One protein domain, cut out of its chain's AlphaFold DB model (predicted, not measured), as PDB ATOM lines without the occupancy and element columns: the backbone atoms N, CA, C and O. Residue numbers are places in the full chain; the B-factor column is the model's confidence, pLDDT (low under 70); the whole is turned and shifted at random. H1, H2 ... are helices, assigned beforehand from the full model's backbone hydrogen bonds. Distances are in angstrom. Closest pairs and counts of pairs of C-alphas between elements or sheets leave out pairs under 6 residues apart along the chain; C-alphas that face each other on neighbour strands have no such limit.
ATOM      1  N   HIS A   3     -59.441 -36.789 -39.738       87.25
ATOM      2  CA  HIS A   3     -58.143 -36.492 -39.119       87.25
ATOM      3  C   HIS A   3     -56.940 -37.071 -39.887       87.25
ATOM      4  O   HIS A   3     -55.940 -36.387 -40.025       87.25
ATOM      5  N   PHE A   4     -57.047 -38.292 -40.429       93.50
ATOM      6  CA  PHE A   4     -55.928 -38.980 -41.081       93.50
ATOM      7  C   PHE A   4     -55.709 -38.597 -42.549       93.50
ATOM      8  O   PHE A   4     -54.840 -39.176 -43.190       93.50
ATOM      9  N   LYS A   5     -56.516 -37.693 -43.116       93.94
ATOM     10  CA  LYS A   5     -56.417 -37.330 -44.536       93.94
ATOM     11  C   LYS A   5     -55.075 -36.662 -44.861       93.94
ATOM     12  O   LYS A   5     -54.437 -37.055 -45.827       93.94
ATOM     13  N   ASP A   6     -54.676 -35.710 -44.021       94.12
ATOM     14  CA  ASP A   6     -53.464 -34.895 -44.183       94.12
ATOM     15  C   ASP A   6     -52.477 -35.111 -43.013       94.12
ATOM     16  O   ASP A   6     -51.556 -34.327 -42.799       94.12
ATOM     17  N   TYR A   7     -52.696 -36.158 -42.208       94.56
ATOM     18  CA  TYR A   7     -51.874 -36.479 -41.044       94.56
ATOM     19  C   TYR A   7     -50.626 -37.262 -41.440       94.56
ATOM     20  O   TYR A   7     -50.731 -38.360 -41.989       94.56
ATOM     21  N   ASP A   8     -49.464 -36.738 -41.066       95.19
ATOM     22  CA  ASP A   8     -48.197 -37.454 -41.135       95.19
ATOM     23  C   ASP A   8     -47.701 -37.796 -39.724       95.19
ATOM     24  O   ASP A   8     -47.312 -36.923 -38.944       95.19
ATOM     25  N   MET A   9     -47.721 -39.088 -39.389       95.00
ATOM     26  CA  MET A   9     -47.367 -39.581 -38.054       95.00
ATOM     27  C   MET A   9     -45.907 -39.281 -37.688       95.00
ATOM     28  O   MET A   9     -45.617 -38.998 -36.528       95.00
ATOM     29  N   ALA A  10     -44.986 -39.366 -38.653       95.94
ATOM     30  CA  ALA A  10     -43.566 -39.127 -38.403       95.94
ATOM     31  C   ALA A  10     -43.326 -37.661 -38.016       95.94
ATOM     32  O   ALA A  10     -42.685 -37.385 -37.001       95.94
ATOM     33  N   THR A  11     -43.932 -36.737 -38.761       97.25
ATOM     34  CA  THR A  11     -43.898 -35.303 -38.474       97.25
ATOM     35  C   THR A  11     -44.533 -34.998 -37.122       97.25
ATOM     36  O   THR A  11     -43.930 -34.294 -36.315       97.25
ATOM     37  N   ASP A  12     -45.717 -35.547 -36.827       97.12
ATOM     38  CA  ASP A  12     -46.386 -35.317 -35.541       97.12
ATOM     39  C   ASP A  12     -45.555 -35.840 -34.359       97.12
ATOM     40  O   ASP A  12     -45.432 -35.169 -33.338       97.12
ATOM     41  N   ARG A  13     -44.887 -36.987 -34.507       97.94
ATOM     42  CA  ARG A  13     -43.982 -37.541 -33.489       97.94
ATOM     43  C   ARG A  13     -42.795 -36.618 -33.207       97.94
ATOM     44  O   ARG A  13     -42.463 -36.385 -32.040       97.94
ATOM     45  N   ASP A  14     -42.175 -36.069 -34.247       98.25
ATOM     46  CA  ASP A  14     -41.042 -35.149 -34.103       98.25
ATOM     47  C   ASP A  14     -41.479 -33.802 -33.501       98.25
ATOM     48  O   ASP A  14     -40.844 -33.293 -32.568       98.25
ATOM     49  N   VAL A  15     -42.619 -33.265 -33.951       98.19
ATOM     50  CA  VAL A  15     -43.233 -32.054 -33.385       98.19
ATOM     51  C   VAL A  15     -43.620 -32.277 -31.924       98.19
ATOM     52  O   VAL A  15     -43.327 -31.431 -31.080       98.19
ATOM     53  N   PHE A  16     -44.218 -33.419 -31.588       98.06
ATOM     54  CA  PHE A  16     -44.593 -33.774 -30.224       98.06
ATOM     55  C   PHE A  16     -43.382 -33.776 -29.289       98.06
ATOM     56  O   PHE A  16     -43.450 -33.176 -28.212       98.06
ATOM     57  N   SER A  17     -42.268 -34.397 -29.691       98.38
ATOM     58  CA  SER A  17     -41.022 -34.403 -28.911       98.38
ATOM     59  C   SER A  17     -40.533 -32.975 -28.637       98.38
ATOM     60  O   SER A  17     -40.349 -32.572 -27.481       98.38
ATOM     61  N   ALA A  18     -40.399 -32.169 -29.697       98.44
ATOM     62  CA  ALA A  18     -39.895 -30.804 -29.603       98.44
ATOM     63  C   ALA A  18     -40.813 -29.898 -28.765       98.44
ATOM     64  O   ALA A  18     -40.351 -29.204 -27.855       98.44
ATOM     65  N   MET A  19     -42.120 -29.927 -29.029       98.19
ATOM     66  CA  MET A  19     -43.098 -29.080 -28.347       98.19
ATOM     67  C   MET A  19     -43.290 -29.483 -26.888       98.19
ATOM     68  O   MET A  19     -43.385 -28.606 -26.029       98.19
ATOM     69  N   THR A  20     -43.265 -30.782 -26.575       97.50
ATOM     70  CA  THR A  20     -43.339 -31.266 -25.190       97.50
ATOM     71  C   THR A  20     -42.116 -30.827 -24.391       97.50
ATOM     72  O   THR A  20     -42.265 -30.356 -23.265       97.50
ATOM     73  N   LYS A  21     -40.913 -30.885 -24.981       98.06
ATOM     74  CA  LYS A  21     -39.687 -30.364 -24.358       98.06
ATOM     75  C   LYS A  21     -39.771 -28.866 -24.083       98.06
ATOM     76  O   LYS A  21     -39.398 -28.410 -23.004       98.06
ATOM     77  N   ILE A  22     -40.252 -28.085 -25.053       97.94
ATOM     78  CA  ILE A  22     -40.425 -26.637 -24.883       97.94
ATOM     79  C   ILE A  22     -41.432 -26.352 -23.768       97.94
ATOM     80  O   ILE A  22     -41.150 -25.518 -22.910       97.94
ATOM     81  N   TYR A  23     -42.574 -27.044 -23.768       96.81
ATOM     82  CA  TYR A  23     -43.601 -26.891 -22.743       96.81
ATOM     83  C   TYR A  23     -43.037 -27.203 -21.354       96.81
ATOM     84  O   TYR A  23     -43.066 -26.331 -20.493       96.81
ATOM     85  N   TYR A  24     -42.443 -28.386 -21.176       96.81
ATOM     86  CA  TYR A  24     -41.890 -28.843 -19.900       96.81
ATOM     87  C   TYR A  24     -40.818 -27.898 -19.336       96.81
ATOM     88  O   TYR A  24     -40.725 -27.714 -18.131       96.81
ATOM     89  N   ASN A  25     -40.020 -27.260 -20.197       96.75
ATOM     90  CA  ASN A  25     -38.951 -26.360 -19.752       96.75
ATOM     91  C   ASN A  25     -39.401 -24.912 -19.516       96.75
ATOM     92  O   ASN A  25     -38.742 -24.181 -18.778       96.75
ATOM     93  N   LYS A  26     -40.448 -24.443 -20.209       97.25
ATOM     94  CA  LYS A  26     -40.870 -23.029 -20.166       97.25
ATOM     95  C   LYS A  26     -42.098 -22.784 -19.303       97.25
ATOM     96  O   LYS A  26     -42.349 -21.640 -18.923       97.25
ATOM     97  N   VAL A  27     -42.888 -23.815 -19.041       94.88
ATOM     98  CA  VAL A  27     -44.098 -23.713 -18.235       94.88
ATOM     99  C   VAL A  27     -43.756 -24.086 -16.788       94.88
ATOM    100  O   VAL A  27     -42.978 -25.001 -16.568       94.88
ATOM    101  N   PRO A  28     -44.283 -23.375 -15.774       94.12
ATOM    102  CA  PRO A  28     -44.068 -23.768 -14.386       94.12
ATOM    103  C   PRO A  28     -44.652 -25.155 -14.090       94.12
ATOM    104  O   PRO A  28     -45.815 -25.395 -14.415       94.12
ATOM    105  N   ASP A  29     -43.928 -25.985 -13.334       93.06
ATOM    106  CA  ASP A  29     -44.314 -27.359 -12.959       93.06
ATOM    107  C   ASP A  29     -45.745 -27.476 -12.410       93.06
ATOM    108  O   ASP A  29     -46.470 -28.432 -12.668       93.06
ATOM    109  N   THR A  30     -46.224 -26.453 -11.692       91.62
ATOM    110  CA  THR A  30     -47.606 -26.409 -11.174       91.62
ATOM    111  C   THR A  30     -48.684 -26.535 -12.264       91.62
ATOM    112  O   THR A  30     -49.809 -26.978 -11.993       91.62
ATOM    113  N   LEU A  31     -48.357 -26.171 -13.503       92.12
ATOM    114  CA  LEU A  31     -49.234 -26.253 -14.666       92.12
ATOM    115  C   LEU A  31     -49.015 -27.528 -15.488       92.12
ATOM    116  O   LEU A  31     -49.855 -27.821 -16.336       92.12
ATOM    117  N   HIS A  32     -47.986 -28.325 -15.198       95.50
ATOM    118  CA  HIS A  32     -47.782 -29.605 -15.865       95.50
ATOM    119  C   HIS A  32     -48.841 -30.621 -15.438       95.50
ATOM    120  O   HIS A  32     -49.168 -30.725 -14.247       95.50
ATOM    121  N   PRO A  33     -49.405 -31.394 -16.379       96.00
ATOM    122  CA  PRO A  33     -50.137 -32.603 -16.037       96.00
ATOM    123  C   PRO A  33     -49.234 -33.584 -15.281       96.00
ATOM    124  O   PRO A  33     -48.117 -33.841 -15.711       96.00
ATOM    125  N   GLU A  34     -49.726 -34.215 -14.215       95.81
ATOM    126  CA  GLU A  34     -48.922 -35.182 -13.440       95.81
ATOM    127  C   GLU A  34     -48.415 -36.352 -14.301       95.81
ATOM    128  O   GLU A  34     -47.313 -36.865 -14.099       95.81
ATOM    129  N   VAL A  35     -49.216 -36.763 -15.291       95.69
ATOM    130  CA  VAL A  35     -48.835 -37.790 -16.270       95.69
ATOM    131  C   VAL A  35     -47.622 -37.371 -17.102       95.69
ATOM    132  O   VAL A  35     -46.778 -38.218 -17.382       95.69
ATOM    133  N   LEU A  36     -47.498 -36.083 -17.442       96.81
ATOM    134  CA  LEU A  36     -46.352 -35.567 -18.183       96.81
ATOM    135  C   LEU A  36     -45.087 -35.695 -17.334       96.81
ATOM    136  O   LEU A  36     -44.144 -36.354 -17.760       96.81
ATOM    137  N   ASP A  37     -45.088 -35.146 -16.115       96.31
ATOM    138  CA  ASP A  37     -43.915 -35.184 -15.229       96.31
ATOM    139  C   ASP A  37     -43.459 -36.619 -14.955       96.31
ATOM    140  O   ASP A  37     -42.264 -36.926 -14.939       96.31
ATOM    141  N   LYS A  38     -44.422 -37.523 -14.750       96.75
ATOM    142  CA  LYS A  38     -44.147 -38.938 -14.512       96.75
ATOM    143  C   LYS A  38     -43.508 -39.604 -15.725       96.75
ATOM    144  O   LYS A  38     -42.505 -40.303 -15.566       96.75
ATOM    145  N   GLU A  39     -44.086 -39.440 -16.913       96.62
ATOM    146  CA  GLU A  39     -43.572 -40.099 -18.112       96.62
ATOM    147  C   GLU A  39     -42.246 -39.480 -18.570       96.62
ATOM    148  O   GLU A  39     -41.338 -40.229 -18.918       96.62
ATOM    149  N   VAL A  40     -42.061 -38.161 -18.468       96.25
ATOM    150  CA  VAL A  40     -40.779 -37.498 -18.767       96.25
ATOM    151  C   VAL A  40     -39.668 -38.029 -17.856       96.25
ATOM    152  O   VAL A  40     -38.623 -38.458 -18.347       96.25
ATOM    153  N   LYS A  41     -39.901 -38.122 -16.538       96.69
ATOM    154  CA  LYS A  41     -38.925 -38.700 -15.592       96.69
ATOM    155  C   LYS A  41     -38.641 -40.175 -15.871       96.69
ATOM    156  O   LYS A  41     -37.489 -40.603 -15.819       96.69
ATOM    157  N   LYS A  42     -39.671 -40.963 -16.191       97.56
ATOM    158  CA  LYS A  42     -39.533 -42.385 -16.547       97.56
ATOM    159  C   LYS A  42     -38.672 -42.583 -17.799       97.56
ATOM    160  O   LYS A  42     -37.896 -43.534 -17.847       97.56
ATOM    161  N   HIS A  43     -38.771 -41.672 -18.762       98.06
ATOM    162  CA  HIS A  43     -37.933 -41.652 -19.961       98.06
ATOM    163  C   HIS A  43     -36.646 -40.831 -19.772       98.06
ATOM    164  O   HIS A  43     -35.972 -40.531 -20.747       98.06
ATOM    165  N   LYS A  44     -36.258 -40.503 -18.528       97.69
ATOM    166  CA  LYS A  44     -35.005 -39.801 -18.186       97.69
ATOM    167  C   LYS A  44     -34.827 -38.472 -18.929       97.69
ATOM    168  O   LYS A  44     -33.713 -38.132 -19.315       97.69
ATOM    169  N   GLU A  45     -35.928 -37.756 -19.142       96.75
ATOM    170  CA  GLU A  45     -35.965 -36.499 -19.901       96.75
ATOM    171  C   GLU A  45     -35.523 -36.640 -21.372       96.75
ATOM    172  O   GLU A  45     -35.237 -35.650 -22.048       96.75
ATOM    173  N   ASP A  46     -35.528 -37.864 -21.906       98.38
ATOM    174  CA  ASP A  46     -35.422 -38.122 -23.335       98.38
ATOM    175  C   ASP A  46     -36.810 -37.996 -23.982       98.38
ATOM    176  O   ASP A  46     -37.638 -38.911 -23.969       98.38
ATOM    177  N   PHE A  47     -37.069 -36.815 -24.539       98.06
ATOM    178  CA  PHE A  47     -38.337 -36.494 -25.190       98.06
ATOM    179  C   PHE A  47     -38.555 -37.268 -26.495       98.06
ATOM    180  O   PHE A  47     -39.707 -37.518 -26.845       98.06
ATOM    181  N   ASN A  48     -37.488 -37.718 -27.169       98.44
ATOM    182  CA  ASN A  48     -37.620 -38.573 -28.350       98.44
ATOM    183  C   ASN A  48     -38.079 -39.970 -27.933       98.44
ATOM    184  O   ASN A  48     -39.042 -40.487 -28.492       98.44
ATOM    185  N   ALA A  49     -37.465 -40.538 -26.890       98.31
ATOM    186  CA  ALA A  49     -37.889 -41.824 -26.343       98.31
ATOM    187  C   ALA A  49     -39.328 -41.773 -25.801       98.31
ATOM    188  O   ALA A  49     -40.092 -42.728 -25.962       98.31
ATOM    189  N   TYR A  50     -39.722 -40.656 -25.182       98.31
ATOM    190  CA  TYR A  50     -41.102 -40.467 -24.745       98.31
ATOM    191  C   TYR A  50     -42.079 -40.373 -25.928       98.31
ATOM    192  O   TYR A  50     -43.129 -41.019 -25.899       98.31
ATOM    193  N   ALA A  51     -41.733 -39.625 -26.980       98.19
ATOM    194  CA  ALA A  51     -42.531 -39.554 -28.201       98.19
ATOM    195  C   ALA A  51     -42.698 -40.942 -28.838       98.19
ATOM    196  O   ALA A  51     -43.820 -41.359 -29.119       98.19
ATOM    197  N   ASP A  52     -41.613 -41.709 -28.962       98.19
ATOM    198  CA  ASP A  52     -41.656 -43.080 -29.477       98.19
ATOM    199  C   ASP A  52     -42.603 -43.971 -28.675       98.19
ATOM    200  O   ASP A  52     -43.424 -44.684 -29.253       98.19
ATOM    201  N   TYR A  53     -42.559 -43.887 -27.345       97.94
ATOM    202  CA  TYR A  53     -43.480 -44.618 -26.479       97.94
ATOM    203  C   TYR A  53     -44.950 -44.242 -26.729       97.94
ATOM    204  O   TYR A  53     -45.801 -45.129 -26.828       97.94
ATOM    205  N   VAL A  54     -45.263 -42.946 -26.846       97.94
ATOM    206  CA  VAL A  54     -46.637 -42.474 -27.073       97.94
ATOM    207  C   VAL A  54     -47.157 -42.950 -28.431       97.94
ATOM    208  O   VAL A  54     -48.233 -43.543 -28.502       97.94
ATOM    209  N   PHE A  55     -46.387 -42.751 -29.499       97.62
ATOM    210  CA  PHE A  55     -46.831 -43.041 -30.864       97.62
ATOM    211  C   PHE A  55     -46.836 -44.541 -31.179       97.62
ATOM    212  O   PHE A  55     -47.734 -45.019 -31.881       97.62
ATOM    213  N   ALA A  56     -45.901 -45.313 -30.621       96.44
ATOM    214  CA  ALA A  56     -45.929 -46.768 -30.725       96.44
ATOM    215  C   ALA A  56     -47.060 -47.376 -29.885       96.44
ATOM    216  O   ALA A  56     -47.700 -48.331 -30.323       96.44
ATOM    217  N   GLY A  57     -47.333 -46.823 -28.700       95.44
ATOM    218  CA  GLY A  57     -48.312 -47.370 -27.762       95.44
ATOM    219  C   GLY A  57     -49.756 -46.933 -27.999       95.44
ATOM    220  O   GLY A  57     -50.657 -47.582 -27.470       95.44
ATOM    221  N   SER A  58     -49.994 -45.859 -28.759       96.69
ATOM    222  CA  SER A  58     -51.345 -45.354 -29.000       96.69
ATOM    223  C   SER A  58     -51.999 -45.967 -30.234       96.69
ATOM    224  O   SER A  58     -51.368 -46.098 -31.282       96.69
ATOM    225  N   PHE A  59     -53.286 -46.311 -30.145       94.56
ATOM    226  CA  PHE A  59     -54.058 -46.705 -31.329       94.56
ATOM    227  C   PHE A  59     -54.489 -45.497 -32.178       94.56
ATOM    228  O   PHE A  59     -54.881 -45.683 -33.329       94.56
ATOM    229  N   LEU A  60     -54.405 -44.278 -31.628       93.75
ATOM    230  CA  LEU A  60     -54.823 -43.024 -32.267       93.75
ATOM    231  C   LEU A  60     -53.791 -42.461 -33.250       93.75
ATOM    232  O   LEU A  60     -54.145 -41.637 -34.083       93.75
ATOM    233  N   SER A  61     -52.535 -42.897 -33.175       93.50
ATOM    234  CA  SER A  61     -51.451 -42.421 -34.046       93.50
ATOM    235  C   SER A  61     -51.433 -43.089 -35.422       93.50
ATOM    236  O   SER A  61     -50.646 -42.712 -36.282       93.50
ATOM    237  N   ASP A  62     -52.281 -44.093 -35.656       94.00
ATOM    238  CA  ASP A  62     -52.377 -44.773 -36.944       94.00
ATOM    239  C   ASP A  62     -53.832 -45.036 -37.330       94.00
ATOM    240  O   ASP A  62     -54.657 -45.480 -36.522       94.00
ATOM    241  N   ARG A  63     -54.132 -44.817 -38.611       94.75
ATOM    242  CA  ARG A  63     -55.483 -44.956 -39.153       94.75
ATOM    243  C   ARG A  63     -55.998 -46.384 -39.034       94.75
ATOM    244  O   ARG A  63     -57.165 -46.577 -38.694       94.75
ATOM    245  N   GLN A  64     -55.164 -47.378 -39.336       94.94
ATOM    246  CA  GLN A  64     -55.588 -48.771 -39.323       94.94
ATOM    247  C   GLN A  64     -55.809 -49.259 -37.890       94.94
ATOM    248  O   GLN A  64     -56.833 -49.882 -37.620       94.94
ATOM    249  N   ARG A  65     -54.917 -48.918 -36.953       94.31
ATOM    250  CA  ARG A  65     -55.095 -49.205 -35.520       94.31
ATOM    251  C   ARG A  65     -56.338 -48.525 -34.953       94.31
ATOM    252  O   ARG A  65     -57.093 -49.171 -34.231       94.31
ATOM    253  N   THR A  66     -56.609 -47.280 -35.347       95.44
ATOM    254  CA  THR A  66     -57.849 -46.588 -34.971       95.44
ATOM    255  C   THR A  66     -59.077 -47.311 -35.519       95.44
ATOM    256  O   THR A  66     -60.038 -47.507 -34.787       95.44
ATOM    257  N   LEU A  67     -59.066 -47.744 -36.784       95.69
ATOM    258  CA  LEU A  67     -60.181 -48.496 -37.372       95.69
ATOM    259  C   LEU A  67     -60.415 -49.836 -36.674       95.69
ATOM    260  O   LEU A  67     -61.559 -50.188 -36.405       95.69
ATOM    261  N   VAL A  68     -59.342 -50.565 -36.361       95.62
ATOM    262  CA  VAL A  68     -59.424 -51.818 -35.600       95.62
ATOM    263  C   VAL A  68     -60.052 -51.565 -34.232       95.62
ATOM    264  O   VAL A  68     -60.983 -52.274 -33.864       95.62
ATOM    265  N   PHE A  69     -59.611 -50.524 -33.523       95.38
ATOM    266  CA  PHE A  69     -60.197 -50.138 -32.241       95.38
ATOM    267  C   PHE A  69     -61.681 -49.754 -32.363       95.38
ATOM    268  O   PHE A  69     -62.496 -50.179 -31.553       95.38
ATOM    269  N   LEU A  70     -62.061 -48.978 -33.383       94.88
ATOM    270  CA  LEU A  70     -63.449 -48.545 -33.580       94.88
ATOM    271  C   LEU A  70     -64.407 -49.696 -33.922       94.88
ATOM    272  O   LEU A  70     -65.604 -49.567 -33.674       94.88
ATOM    273  N   ASN A  71     -63.900 -50.795 -34.481       96.44
ATOM    274  CA  ASN A  71     -64.709 -51.977 -34.778       96.44
ATOM    275  C   ASN A  71     -65.067 -52.788 -33.520       96.44
ATOM    276  O   ASN A  71     -66.126 -53.409 -33.504       96.44
ATOM    277  N   ASP A  72     -64.211 -52.786 -32.494       95.50
ATOM    278  CA  ASP A  72     -64.441 -53.481 -31.218       95.50
ATOM    279  C   ASP A  72     -63.836 -52.677 -30.047       95.50
ATOM    280  O   ASP A  72     -62.729 -52.967 -29.578       95.50
ATOM    281  N   PRO A  73     -64.504 -51.590 -29.617       94.25
ATOM    282  CA  PRO A  73     -63.937 -50.661 -28.650       94.25
ATOM    283  C   PRO A  73     -63.897 -51.256 -27.238       94.25
ATOM    284  O   PRO A  73     -64.912 -51.677 -26.685       94.25
ATOM    285  N   ASP A  74     -62.727 -51.176 -26.606       94.19
ATOM    286  CA  ASP A  74     -62.506 -51.591 -25.219       94.19
ATOM    287  C   ASP A  74     -62.132 -50.399 -24.331       94.19
ATOM    288  O   ASP A  74     -61.154 -49.685 -24.578       94.19
ATOM    289  N   LEU A  75     -62.879 -50.217 -23.239       94.06
ATOM    290  CA  LEU A  75     -62.610 -49.172 -22.250       94.06
ATOM    291  C   LEU A  75     -61.223 -49.325 -21.619       94.06
ATOM    292  O   LEU A  75     -60.538 -48.328 -21.404       94.06
ATOM    293  N   LYS A  76     -60.758 -50.556 -21.364       94.44
ATOM    294  CA  LYS A  76     -59.433 -50.754 -20.756       94.44
ATOM    295  C   LYS A  76     -58.307 -50.356 -21.707       94.44
ATOM    296  O   LYS A  76     -57.258 -49.925 -21.229       94.44
ATOM    297  N   ALA A  77     -58.500 -50.514 -23.015       93.69
ATOM    298  CA  ALA A  77     -57.563 -50.038 -24.025       93.69
ATOM    299  C   ALA A  77     -57.509 -48.501 -24.051       93.69
ATOM    300  O   ALA A  77     -56.409 -47.953 -24.005       93.69
ATOM    301  N   ILE A  78     -58.659 -47.814 -24.001       94.62
ATOM    302  CA  ILE A  78     -58.723 -46.343 -23.866       94.62
ATOM    303  C   ILE A  78     -57.986 -45.881 -22.603       94.62
ATOM    304  O   ILE A  78     -57.088 -45.046 -22.670       94.62
ATOM    305  N   ASP A  79     -58.316 -46.469 -21.451       93.50
ATOM    306  CA  ASP A  79     -57.754 -46.085 -20.153       93.50
ATOM    307  C   ASP A  79     -56.250 -46.340 -20.049       93.50
ATOM    308  O   ASP A  79     -55.588 -45.819 -19.148       93.50
ATOM    309  N   LYS A  80     -55.691 -47.181 -20.924       94.75
ATOM    310  CA  LYS A  80     -54.260 -47.492 -20.967       94.75
ATOM    311  C   LYS A  80     -53.505 -46.716 -22.037       94.75
ATOM    312  O   LYS A  80     -52.290 -46.584 -21.863       94.75
ATOM    313  N   ASP A  81     -54.193 -46.192 -23.048       97.25
ATOM    314  CA  ASP A  81     -53.603 -45.507 -24.194       97.25
ATOM    315  C   ASP A  81     -52.756 -44.296 -23.747       97.25
ATOM    316  O   ASP A  81     -53.233 -43.430 -23.000       97.25
ATOM    317  N   PRO A  82     -51.469 -44.234 -24.138       96.75
ATOM    318  CA  PRO A  82     -50.561 -43.199 -23.657       96.75
ATOM    319  C   PRO A  82     -50.916 -41.803 -24.183       96.75
ATOM    320  O   PRO A  82     -50.766 -40.833 -23.435       96.75
ATOM    321  N   ALA A  83     -51.422 -41.686 -25.414       96.19
ATOM    322  CA  ALA A  83     -51.843 -40.403 -25.973       96.19
ATOM    323  C   ALA A  83     -53.126 -39.912 -25.288       96.19
ATOM    324  O   ALA A  83     -53.230 -38.743 -24.914       96.19
ATOM    325  N   PHE A  84     -54.073 -40.817 -25.033       95.81
ATOM    326  CA  PHE A  84     -55.327 -40.505 -24.357       95.81
ATOM    327  C   PHE A  84     -55.109 -40.017 -22.920       95.81
ATOM    328  O   PHE A  84     -55.639 -38.974 -22.536       95.81
ATOM    329  N   LYS A  85     -54.268 -40.706 -22.135       95.88
ATOM    330  CA  LYS A  85     -53.903 -40.267 -20.774       95.88
ATOM    331  C   LYS A  85     -53.285 -38.878 -20.755       95.88
ATOM    332  O   LYS A  85     -53.604 -38.064 -19.889       95.88
ATOM    333  N   LEU A  86     -52.383 -38.616 -21.698       95.62
ATOM    334  CA  LEU A  86     -51.719 -37.327 -21.797       95.62
ATOM    335  C   LEU A  86     -52.718 -36.219 -22.149       95.62
ATOM    336  O   LEU A  86     -52.744 -35.180 -21.489       95.62
ATOM    337  N   MET A  87     -53.589 -36.470 -23.126       95.44
ATOM    338  CA  MET A  87     -54.663 -35.561 -23.522       95.44
ATOM    339  C   MET A  87     -55.612 -35.258 -22.356       95.44
ATOM    340  O   MET A  87     -55.884 -34.087 -22.094       95.44
ATOM    341  N   GLN A  88     -56.030 -36.263 -21.578       96.00
ATOM    342  CA  GLN A  88     -56.828 -36.046 -20.366       96.00
ATOM    343  C   GLN A  88     -56.105 -35.162 -19.342       96.00
ATOM    344  O   GLN A  88     -56.704 -34.238 -18.785       96.00
ATOM    345  N   GLY A  89     -54.812 -35.409 -19.118       95.88
ATOM    346  CA  GLY A  89     -53.990 -34.612 -18.212       95.88
ATOM    347  C   GLY A  89     -53.916 -33.137 -18.622       95.88
ATOM    348  O   GLY A  89     -54.156 -32.251 -17.794       95.88
ATOM    349  N   TYR A  90     -53.639 -32.864 -19.900       95.19
ATOM    350  CA  TYR A  90     -53.631 -31.500 -20.437       95.19
ATOM    351  C   TYR A  90     -55.007 -30.844 -20.356       95.19
ATOM    352  O   TYR A  90     -55.111 -29.707 -19.894       95.19
ATOM    353  N   MET A  91     -56.073 -31.556 -20.728       95.38
ATOM    354  CA  MET A  91     -57.438 -31.031 -20.651       95.38
ATOM    355  C   MET A  91     -57.824 -30.663 -19.218       95.38
ATOM    356  O   MET A  91     -58.397 -29.595 -19.003       95.38
ATOM    357  N   GLY A  92     -57.435 -31.466 -18.223       95.06
ATOM    358  CA  GLY A  92     -57.643 -31.138 -16.812       95.06
ATOM    359  C   GLY A  92     -56.981 -29.816 -16.405       95.06
ATOM    360  O   GLY A  92     -57.623 -28.960 -15.788       95.06
ATOM    361  N   LYS A  93     -55.719 -29.598 -16.800       93.81
ATOM    362  CA  LYS A  93     -54.990 -28.345 -16.517       93.81
ATOM    363  C   LYS A  93     -55.589 -27.148 -17.260       93.81
ATOM    364  O   LYS A  93     -55.762 -26.089 -16.653       93.81
ATOM    365  N   ILE A  94     -55.975 -27.321 -18.525       93.06
ATOM    366  CA  ILE A  94     -56.640 -26.287 -19.332       93.06
ATOM    367  C   ILE A  94     -57.985 -25.894 -18.709       93.06
ATOM    368  O   ILE A  94     -58.259 -24.704 -18.552       93.06
ATOM    369  N   MET A  95     -58.814 -26.859 -18.303       92.75
ATOM    370  CA  MET A  95     -60.104 -26.582 -17.663       92.75
ATOM    371  C   MET A  95     -59.926 -25.829 -16.341       92.75
ATOM    372  O   MET A  95     -60.594 -24.816 -16.119       92.75
ATOM    373  N   ALA A  96     -58.984 -26.256 -15.495       91.69
ATOM    374  CA  ALA A  96     -58.684 -25.575 -14.236       91.69
ATOM    375  C   ALA A  96     -58.217 -24.122 -14.453       91.69
ATOM    376  O   ALA A  96     -58.638 -23.215 -13.728       91.69
ATOM    377  N   ALA A  97     -57.386 -23.877 -15.471       89.06
ATOM    378  CA  ALA A  97     -56.972 -22.530 -15.858       89.06
ATOM    379  C   ALA A  97     -58.146 -21.702 -16.417       89.06
ATOM    380  O   ALA A  97     -58.312 -20.535 -16.055       89.06
TER     381      ALA A  97
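Overview. This is residues 3 to 97 of the 301 residues of the protein "Serine protease" of Bacteroidetes bacterium (UniProt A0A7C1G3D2). H1 and H3 pack at a steep angle, and H2 and H6 close the body, H6 running from H3 past H2; H4 and H5 reach out at one end, where residues 71 to 76 stick out. The printed part has 95 residues with six named helices, H1 to H6 along the chain, no named strand: all helix. It is compact, radius of gyration of the C-alphas 13.8 A, spanning 40 by 27 by 24 A.

Arrangement. H1, residues 9 to 26, touches H3, residues 47 to 57, at a steep tilt of 47 degrees; closest C-alphas Ser 17 and Phe 47, 5.0 A. H2, residues 34 to 42, only just touches H3, with 3 pairs of C-alphas within 8 A; closest Val 40 and Tyr 50, 6.7 A. H6, residues 82 to 97, touches H2; closest C-alphas Val 35 and Leu 86, 6.3 A. H4, residues 63 to 71, and H5, residues 75 to 80, touch no helix. In the six helices every O i to N i+4 pair is within hydrogen-bond range.

Along the chain. H1, 25.2 A long, begins at C-alpha 9 (-47.367, -39.581, -38.054); H6, 23.0 A, ends at C-alpha 97 (-56.972, -22.530, -15.858).

Size, cuts and confidence. The printed part has no cut or long link; no printed residue is under 70.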